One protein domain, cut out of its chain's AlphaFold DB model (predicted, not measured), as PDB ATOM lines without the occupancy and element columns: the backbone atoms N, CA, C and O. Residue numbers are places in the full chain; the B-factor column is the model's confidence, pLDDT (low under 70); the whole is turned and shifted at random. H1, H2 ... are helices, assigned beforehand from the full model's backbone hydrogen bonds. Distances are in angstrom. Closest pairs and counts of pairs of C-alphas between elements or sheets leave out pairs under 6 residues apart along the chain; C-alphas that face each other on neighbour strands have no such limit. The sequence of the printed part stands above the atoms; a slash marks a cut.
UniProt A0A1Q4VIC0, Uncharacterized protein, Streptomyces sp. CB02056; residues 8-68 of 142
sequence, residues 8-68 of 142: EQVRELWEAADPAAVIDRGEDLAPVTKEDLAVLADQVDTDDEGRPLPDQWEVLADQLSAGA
ATOM      1  N   GLU A   8       4.306 -38.736   7.146       84.81
ATOM      2  CA  GLU A   8       4.011 -39.211   5.791       84.81
ATOM      3  C   GLU A   8       3.564 -40.679   5.794       84.81
ATOM      4  O   GLU A   8       2.552 -41.003   5.179       84.81
ATOM      5  N   GLN A   9       4.234 -41.547   6.559       86.38
ATOM      6  CA  GLN A   9       3.851 -42.959   6.681       86.38
ATOM      7  C   GLN A   9       2.477 -43.132   7.341       86.38
ATOM      8  O   GLN A   9       1.678 -43.956   6.899       86.38
ATOM      9  N   VAL A  10       2.175 -42.334   8.374       85.94
ATOM     10  CA  VAL A  10       0.848 -42.318   9.016       85.94
ATOM     11  C   VAL A  10      -0.232 -41.913   8.018       85.94
ATOM     12  O   VAL A  10      -1.279 -42.556   7.940       85.94
ATOM     13  N   ARG A  11       0.032 -40.873   7.224       86.81
ATOM     14  CA  ARG A  11      -0.904 -40.389   6.211       86.81
ATOM     15  C   ARG A  11      -1.132 -41.407   5.095       86.81
ATOM     16  O   ARG A  11      -2.273 -41.627   4.699       86.81
ATOM     17  N   GLU A  12      -0.076 -42.055   4.613       88.25
ATOM     18  CA  GLU A  12      -0.179 -43.114   3.607       88.25
ATOM     19  C   GLU A  12      -1.007 -44.299   4.112       88.25
ATOM     20  O   GLU A  12      -1.870 -44.800   3.390       88.25
ATOM     21  N   LEU A  13      -0.805 -44.714   5.366       87.31
ATOM     22  CA  LEU A  13      -1.604 -45.766   5.987       87.31
ATOM     23  C   LEU A  13      -3.078 -45.348   6.139       87.31
ATOM     24  O   LEU A  13      -3.968 -46.161   5.890       87.31
ATOM     25  N   TRP A  14      -3.347 -44.089   6.492       85.44
ATOM     26  CA  TRP A  14      -4.701 -43.534   6.594       85.44
ATOM     27  C   TRP A  14      -5.437 -43.530   5.247       85.44
ATOM     28  O   TRP A  14      -6.585 -43.962   5.152       85.44
ATOM     29  N   GLU A  15      -4.764 -43.071   4.189       86.56
ATOM     30  CA  GLU A  15      -5.330 -42.928   2.842       86.56
ATOM     31  C   GLU A  15      -5.318 -44.239   2.030       86.56
ATOM     32  O   GLU A  15      -5.939 -44.312   0.965       86.56
ATOM     33  N   ALA A  16      -4.643 -45.290   2.509       87.44
ATOM     34  CA  ALA A  16      -4.543 -46.560   1.798       87.44
ATOM     35  C   ALA A  16      -5.932 -47.133   1.459       87.44
ATOM     36  O   ALA A  16      -6.841 -47.144   2.284       87.44
ATOM     37  N   ALA A  17      -6.114 -47.682   0.259       80.06
ATOM     38  CA  ALA A  17      -7.364 -48.368  -0.089       80.06
ATOM     39  C   ALA A  17      -7.466 -49.763   0.556       80.06
ATOM     40  O   ALA A  17      -8.562 -50.274   0.779       80.06
ATOM     41  N   ASP A  18      -6.320 -50.376   0.860       83.69
ATOM     42  CA  ASP A  18      -6.241 -51.695   1.476       83.69
ATOM     43  C   ASP A  18      -6.524 -51.597   2.989       83.69
ATOM     44  O   ASP A  18      -5.830 -50.852   3.692       83.69
ATOM     45  N   PRO A  19      -7.545 -52.290   3.526       74.50
ATOM     46  CA  PRO A  19      -7.801 -52.330   4.965       74.50
ATOM     47  C   PRO A  19      -6.716 -53.081   5.752       74.50
ATOM     48  O   PRO A  19      -6.595 -52.851   6.949       74.50
ATOM     49  N   ALA A  20      -5.928 -53.943   5.100       76.75
ATOM     50  CA  ALA A  20      -4.838 -54.697   5.718       76.75
ATOM     51  C   ALA A  20      -3.469 -54.007   5.590       76.75
ATOM     52  O   ALA A  20      -2.451 -54.599   5.954       76.75
ATOM     53  N   ALA A  21      -3.424 -52.774   5.070       84.81
ATOM     54  CA  ALA A  21      -2.205 -51.977   5.073       84.81
ATOM     55  C   ALA A  21      -1.711 -51.779   6.514       84.81
ATOM     56  O   ALA A  21      -2.511 -51.591   7.433       84.81
ATOM     57  N   VAL A  22      -0.391 -51.821   6.698       87.50
ATOM     58  CA  VAL A  22       0.264 -51.634   7.996       87.50
ATOM     59  C   VAL A  22       1.571 -50.862   7.839       87.50
ATOM     60  O   VAL A  22       2.194 -50.913   6.778       87.50
ATOM     61  N   ILE A  23       2.011 -50.183   8.901       85.19
ATOM     62  CA  ILE A  23       3.365 -49.618   8.993       85.19
ATOM     63  C   ILE A  23       4.230 -50.585   9.797       85.19
ATOM     64  O   ILE A  23       3.967 -50.839  10.973       85.19
ATOM     65  N   ASP A  24       5.275 -51.112   9.167       82.94
ATOM     66  CA  ASP A  24       6.274 -51.936   9.843       82.94
ATOM     67  C   ASP A  24       7.165 -51.064  10.747       82.94
ATOM     68  O   ASP A  24       7.782 -50.097  10.295       82.94
ATOM     69  N   ARG A  25       7.223 -51.409  12.037       75.94
ATOM     70  CA  ARG A  25       8.020 -50.716  13.062       75.94
ATOM     71  C   ARG A  25       9.368 -51.392  13.335       75.94
ATOM     72  O   ARG A  25      10.136 -50.903  14.172       75.94
ATOM     73  N   GLY A  26       9.668 -52.478  12.624       73.81
ATOM     74  CA  GLY A  26      10.830 -53.334  12.832       73.81
ATOM     75  C   GLY A  26      10.516 -54.568  13.681       73.81
ATOM     76  O   GLY A  26       9.451 -54.693  14.273       73.81
ATOM     77  N   GLU A  27      11.488 -55.480  13.770       69.00
ATOM     78  CA  GLU A  27      11.312 -56.840  14.322       69.00
ATOM     79  C   GLU A  27      10.901 -56.895  15.805       69.00
ATOM     80  O   GLU A  27      10.372 -57.907  16.262       69.00
ATOM     81  N   ASP A  28      11.141 -55.817  16.552       64.12
ATOM     82  CA  ASP A  28      10.932 -55.753  18.000       64.12
ATOM     83  C   ASP A  28       9.525 -55.247  18.387       64.12
ATOM     84  O   ASP A  28       9.175 -55.250  19.568       64.12
ATOM     85  N   LEU A  29       8.719 -54.773  17.425       66.62
ATOM     86  CA  LEU A  29       7.449 -54.084  17.680       66.62
ATOM     87  C   LEU A  29       6.339 -54.582  16.754       66.62
ATOM     88  O   LEU A  29       6.569 -54.901  15.591       66.62
ATOM     89  N   ALA A  30       5.105 -54.614  17.265       74.00
ATOM     90  CA  ALA A  30       3.946 -54.914  16.433       74.00
ATOM     91  C   ALA A  30       3.768 -53.822  15.356       74.00
ATOM     92  O   ALA A  30       3.942 -52.635  15.662       74.00
ATOM     93  N   PRO A  31       3.429 -54.196  14.110       82.12
ATOM     94  CA  PRO A  31       3.180 -53.231  13.050       82.12
ATOM     95  C   PRO A  31       1.934 -52.397  13.368       82.12
ATOM     96  O   PRO A  31       0.985 -52.901  13.965       82.12
ATOM     97  N   VAL A  32       1.927 -51.128  12.958       81.69
ATOM     98  CA  VAL A  32       0.770 -50.240  13.153       81.69
ATOM     99  C   VAL A  32      -0.291 -50.571  12.128       81.69
ATOM    100  O   VAL A  32      -0.020 -50.553  10.926       81.69
ATOM    101  N   THR A  33      -1.501 -50.820  12.600       83.38
ATOM    102  CA  THR A  33      -2.666 -51.070  11.759       83.38
ATOM    103  C   THR A  33      -3.528 -49.821  11.613       83.38
ATOM    104  O   THR A  33      -3.392 -48.832  12.336       83.38
ATOM    105  N   LYS A  34      -4.483 -49.870  10.683       80.12
ATOM    106  CA  LYS A  34      -5.515 -48.834  10.569       80.12
ATOM    107  C   LYS A  34      -6.418 -48.721  11.795       80.12
ATOM    108  O   LYS A  34      -6.941 -47.642  12.045       80.12
ATOM    109  N   GLU A  35      -6.610 -49.805  12.544       75.12
ATOM    110  CA  GLU A  35      -7.394 -49.765  13.782       75.12
ATOM    111  C   GLU A  35      -6.666 -48.949  14.853       75.12
ATOM    112  O   GLU A  35      -7.281 -48.100  15.494       75.12
ATOM    113  N   ASP A  36      -5.346 -49.115  14.964       75.25
ATOM    114  CA  ASP A  36      -4.516 -48.316  15.873       75.25
ATOM    115  C   ASP A  36      -4.566 -46.826  15.506       75.25
ATOM    116  O   ASP A  36      -4.693 -45.968  16.381       75.25
ATOM    117  N   LEU A  37      -4.541 -46.510  14.204       77.31
ATOM    118  CA  LEU A  37      -4.721 -45.137  13.726       77.31
ATOM    119  C   LEU A  37      -6.101 -44.574  14.062       77.31
ATOM    120  O   LEU A  37      -6.187 -43.416  14.452       77.31
ATOM    121  N   ALA A  38      -7.169 -45.358  13.919       74.69
ATOM    122  CA  ALA A  38      -8.522 -44.900  14.224       74.69
ATOM    123  C   ALA A  38      -8.675 -44.538  15.712       74.69
ATOM    124  O   ALA A  38      -9.241 -43.498  16.037       74.69
ATOM    125  N   VAL A  39      -8.100 -45.346  16.611       73.94
ATOM    126  CA  VAL A  39      -8.115 -45.087  18.062       73.94
ATOM    127  C   VAL A  39      -7.362 -43.804  18.433       73.94
ATOM    128  O   VAL A  39      -7.755 -43.101  19.368       73.94
ATOM    129  N   LEU A  40      -6.270 -43.495  17.730       74.25
ATOM    130  CA  LEU A  40      -5.503 -42.265  17.951       74.25
ATOM    131  C   LEU A  40      -6.119 -41.051  17.251       74.25
ATOM    132  O   LEU A  40      -6.012 -39.936  17.756       74.25
ATOM    133  N   ALA A  41      -6.801 -41.247  16.126       70.69
ATOM    134  CA  ALA A  41      -7.480 -40.170  15.419       70.69
ATOM    135  C   ALA A  41      -8.629 -39.557  16.222       70.69
ATOM    136  O   ALA A  41      -8.844 -38.351  16.139       70.69
ATOM    137  N   ASP A  42      -9.289 -40.346  17.073       71.88
ATOM    138  CA  ASP A  42     -10.274 -39.846  18.042       71.88
ATOM    139  C   ASP A  42      -9.666 -38.888  19.093       71.88
ATOM    140  O   ASP A  42     -10.397 -38.259  19.860       71.88
ATOM    141  N   GLN A  43      -8.334 -38.772  19.157       72.19
ATOM    142  CA  GLN A  43      -7.597 -37.966  20.137       72.19
ATOM    143  C   GLN A  43      -6.971 -36.698  19.541       72.19
ATOM    144  O   GLN A  43      -6.374 -35.920  20.287       72.19
ATOM    145  N   VAL A  44      -7.097 -36.477  18.229       76.69
ATOM    146  CA  VAL A  44      -6.538 -35.310  17.533       76.69
ATOM    147  C   VAL A  44      -7.620 -34.501  16.830       76.69
ATOM    148  O   VAL A  44      -8.689 -35.004  16.487       76.69
ATOM    149  N   ASP A  45      -7.333 -33.223  16.596       77.56
ATOM    150  CA  ASP A  45      -8.250 -32.350  15.871       77.56
ATOM    151  C   ASP A  45      -8.357 -32.774  14.397       77.56
ATOM    152  O   ASP A  45      -7.352 -32.962  13.700       77.56
ATOM    153  N   THR A  46      -9.591 -32.880  13.909       81.75
ATOM    154  CA  THR A  46      -9.911 -33.246  12.526       81.75
ATOM    155  C   THR A  46     -10.648 -32.117  11.806       81.75
ATOM    156  O   THR A  46     -11.245 -31.239  12.431       81.75
ATOM    157  N   ASP A  47     -10.562 -32.108  10.477       80.56
ATOM    158  CA  ASP A  47     -11.373 -31.253   9.617       80.56
ATOM    159  C   ASP A  47     -12.820 -31.768   9.486       80.56
ATOM    160  O   ASP A  47     -13.197 -32.806  10.033       80.56
ATOM    161  N   ASP A  48     -13.648 -31.045   8.729       80.44
ATOM    162  CA  ASP A  48     -15.059 -31.394   8.511       80.44
ATOM    163  C   ASP A  48     -15.259 -32.737   7.769       80.44
ATOM    164  O   ASP A  48     -16.366 -33.280   7.757       80.44
ATOM    165  N   GLU A  49     -14.209 -33.282   7.147       76.19
ATOM    166  CA  GLU A  49     -14.213 -34.593   6.490       76.19
ATOM    167  C   GLU A  49     -13.680 -35.710   7.407       76.19
ATOM    168  O   GLU A  49     -13.581 -36.864   6.979       76.19
ATOM    169  N   GLY A  50     -13.354 -35.389   8.664       75.25
ATOM    170  CA  GLY A  50     -12.804 -36.323   9.645       75.25
ATOM    171  C   GLY A  50     -11.327 -36.651   9.422       75.25
ATOM    172  O   GLY A  50     -10.856 -37.683   9.900       75.25
ATOM    173  N   ARG A  51     -10.583 -35.818   8.682       81.31
ATOM    174  CA  ARG A  51      -9.143 -36.000   8.458       81.31
ATOM    175  C   ARG A  51      -8.349 -35.187   9.476       81.31
ATOM    176  O   ARG A  51      -8.681 -34.021   9.687       81.31
ATOM    177  N   PRO A  52      -7.286 -35.740  10.081       83.88
ATOM    178  CA  PRO A  52      -6.413 -34.977  10.965       83.88
ATOM    179  C   PRO A  52      -5.900 -33.685  10.314       83.88
ATOM    180  O   PRO A  52      -5.502 -33.672   9.141       83.88
ATOM    181  N   LEU A  53      -5.897 -32.590  11.081       84.31
ATOM    182  CA  LEU A  53      -5.335 -31.317  10.624       84.31
ATOM    183  C   LEU A  53      -3.823 -31.456  10.328       84.31
ATOM    184  O   LEU A  53      -3.173 -32.340  10.883       84.31
ATOM    185  N   PRO A  54      -3.226 -30.588   9.484       79.50
ATOM    186  CA  PRO A  54      -1.825 -30.704   9.061       79.50
ATOM    187  C   PRO A  54      -0.814 -30.895  10.203       79.50
ATOM    188  O   PRO A  54       0.050 -31.763  10.110       79.50
ATOM    189  N   ASP A  55      -0.978 -30.157  11.301       80.81
ATOM    190  CA  ASP A  55      -0.070 -30.215  12.454       80.81
ATOM    191  C   ASP A  55      -0.290 -31.472  13.324       80.81
ATOM    192  O   ASP A  55       0.554 -31.830  14.141       80.81
ATOM    193  N   GLN A  56      -1.415 -32.174  13.146       82.94
ATOM    194  CA  GLN A  56      -1.783 -33.356  13.933       82.94
ATOM    195  C   GLN A  56      -1.150 -34.645  13.396       82.94
ATOM    196  O   GLN A  56      -1.025 -35.622  14.132       82.94
ATOM    197  N   TRP A  57      -0.697 -34.661  12.138       83.38
ATOM    198  CA  TRP A  57      -0.017 -35.825  11.558       83.38
ATOM    199  C   TRP A  57       1.326 -36.115  12.233       83.38
ATOM    200  O   TRP A  57       1.678 -37.279  12.419       83.38
ATOM    201  N   GLU A  58       2.057 -35.073  12.639       82.12
ATOM    202  CA  GLU A  58       3.296 -35.223  13.410       82.12
ATOM    203  C   GLU A  58       3.013 -35.739  14.824       82.12
ATOM    204  O   GLU A  58       3.685 -36.658  15.284       82.12
ATOM    205  N   VAL A  59       1.950 -35.247  15.472       79.81
ATOM    206  CA  VAL A  59       1.521 -35.718  16.800       79.81
ATOM    207  C   VAL A  59       1.182 -37.213  16.774       79.81
ATOM    208  O   VAL A  59       1.625 -37.959  17.648       79.81
ATOM    209  N   LEU A  60       0.444 -37.670  15.756       81.06
ATOM    210  CA  LEU A  60       0.127 -39.089  15.578       81.06
ATOM    211  C   LEU A  60       1.389 -39.932  15.345       81.06
ATOM    212  O   LEU A  60       1.534 -41.004  15.935       81.06
ATOM    213  N   ALA A  61       2.318 -39.452  14.517       82.25
ATOM    214  CA  ALA A  61       3.571 -40.147  14.230       82.25
ATOM    215  C   ALA A  61       4.464 -40.283  15.475       82.25
ATOM    216  O   ALA A  61       5.024 -41.356  15.725       82.25
ATOM    217  N   ASP A  62       4.534 -39.234  16.296       77.38
ATOM    218  CA  ASP A  62       5.266 -39.232  17.560       77.38
ATOM    219  C   ASP A  62       4.638 -40.188  18.580       77.38
ATOM    220  O   ASP A  62       5.348 -40.973  19.211       77.38
ATOM    221  N   GLN A  63       3.308 -40.191  18.708       75.81
ATOM    222  CA  GLN A  63       2.591 -41.100  19.609       75.81
ATOM    223  C   GLN A  63       2.772 -42.570  19.214       75.81
ATOM    224  O   GLN A  63       3.060 -43.413  20.065       75.81
ATOM    225  N   LEU A  64       2.672 -42.881  17.920       78.00
ATOM    226  CA  LEU A  64       2.892 -44.233  17.403       78.00
ATOM    227  C   LEU A  64       4.349 -44.674  17.555       78.00
ATOM    228  O   LEU A  64       4.614 -45.840  17.847       78.00
ATOM    229  N   SER A  65       5.296 -43.748  17.408       75.06
ATOM    230  CA  SER A  65       6.716 -44.012  17.643       75.06
ATOM    231  C   SER A  65       7.011 -44.262  19.127       75.06
ATOM    232  O   SER A  65       7.766 -45.183  19.449       75.06
ATOM    233  N   ALA A  66       6.378 -43.501  20.027       67.62
ATOM    234  CA  ALA A  66       6.519 -43.613  21.480       67.62
ATOM    235  C   ALA A  66       5.789 -44.831  22.081       67.62
ATOM    236  O   ALA A  66       6.195 -45.345  23.123       67.62
ATOM    237  N   GLY A  67       4.755 -45.344  21.407       55.44
ATOM    238  CA  GLY A  67       3.927 -46.481  21.827       55.44
ATOM    239  C   GLY A  67       4.612 -47.854  21.794       55.44
ATOM    240  O   GLY A  67       3.952 -48.854  21.540       55.44
ATOM    241  N   ALA A  68       5.930 -47.935  21.995       48.34
ATOM    242  CA  ALA A  68       6.602 -49.201  22.308       48.34
ATOM    243  C   ALA A  68       6.283 -49.691  23.738       48.34
ATOM    244  O   ALA A  68       6.450 -50.873  24.020       48.34
TER     245      ALA A  68
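Overview. This is residues 8 to 68 of the 142 residues of an uncharacterized protein of Streptomyces sp. CB02056 (UniProt A0A1Q4VIC0). Look for three short helices set crosswise to one another, their centres making a triangle, with a long loop reaching out to each end of the longest axis. The first loop, between H1 and H2, goes out to Glu 27 and comes back, its two sides paired briefly near the helices; the second, between H2 and H3, goes out to Asp 48. There are 61 residues printed, with three named helices in the order H1, H2, H3 and no named strand; the class is all helix, though named elements hold only 27 of the 61 residues. The whole is compact, with a radius of gyration of the C-alphas of 11.2 A, and spans 37 by 25 by 18 A.

Arrangement. Begin with H1, residues 8 to 15, which touches H2, residues 34 to 41; their closest C-alphas are those of Trp 14 and Lys 34, 6.7 A apart. Their lines are about perpendicular, at 74 degrees. H1 also touches H3, residues 56 to 66, where the closest C-alphas, of Val 10 and Ala 61, are 6.3 A apart. This pair is only just about perpendicular, at 71 degrees. H2 and H3 only just touch, with 3 pairs of C-alphas within 8 A; the closest are those of Leu 40 and Leu 60, 6.9 A apart. They run opposite ways at a steep tilt of 64 degrees. Between H1 and H2, residues 22 to 23 pair with residues 32 to 33, antiparallel. In H1, H2 and H3 every O i to N i+4 pair is within hydrogen-bond range.

Along the chain. Find C-alpha 8 at (4.011, -39.211, 5.791); from there H1 runs 10.5 A to C-alpha 15. H2 starts at C-alpha 34, at (-5.515, -48.834, 10.569), and covers 10.1 A. H3, the longest, runs 15.2 A from C-alpha 56 to C-alpha 66 at (6.519, -43.613, 21.480).

Size, cuts and confidence. The two C-alphas farthest apart are those of Glu 27 and Asp 48, at 37.1 A. Both links are long, 18 and 14 residues, and the printed part has no cut. Mean pLDDT of the printed part is 78.3; look for values under 70 at residues 27 to 29 and 66 to 68.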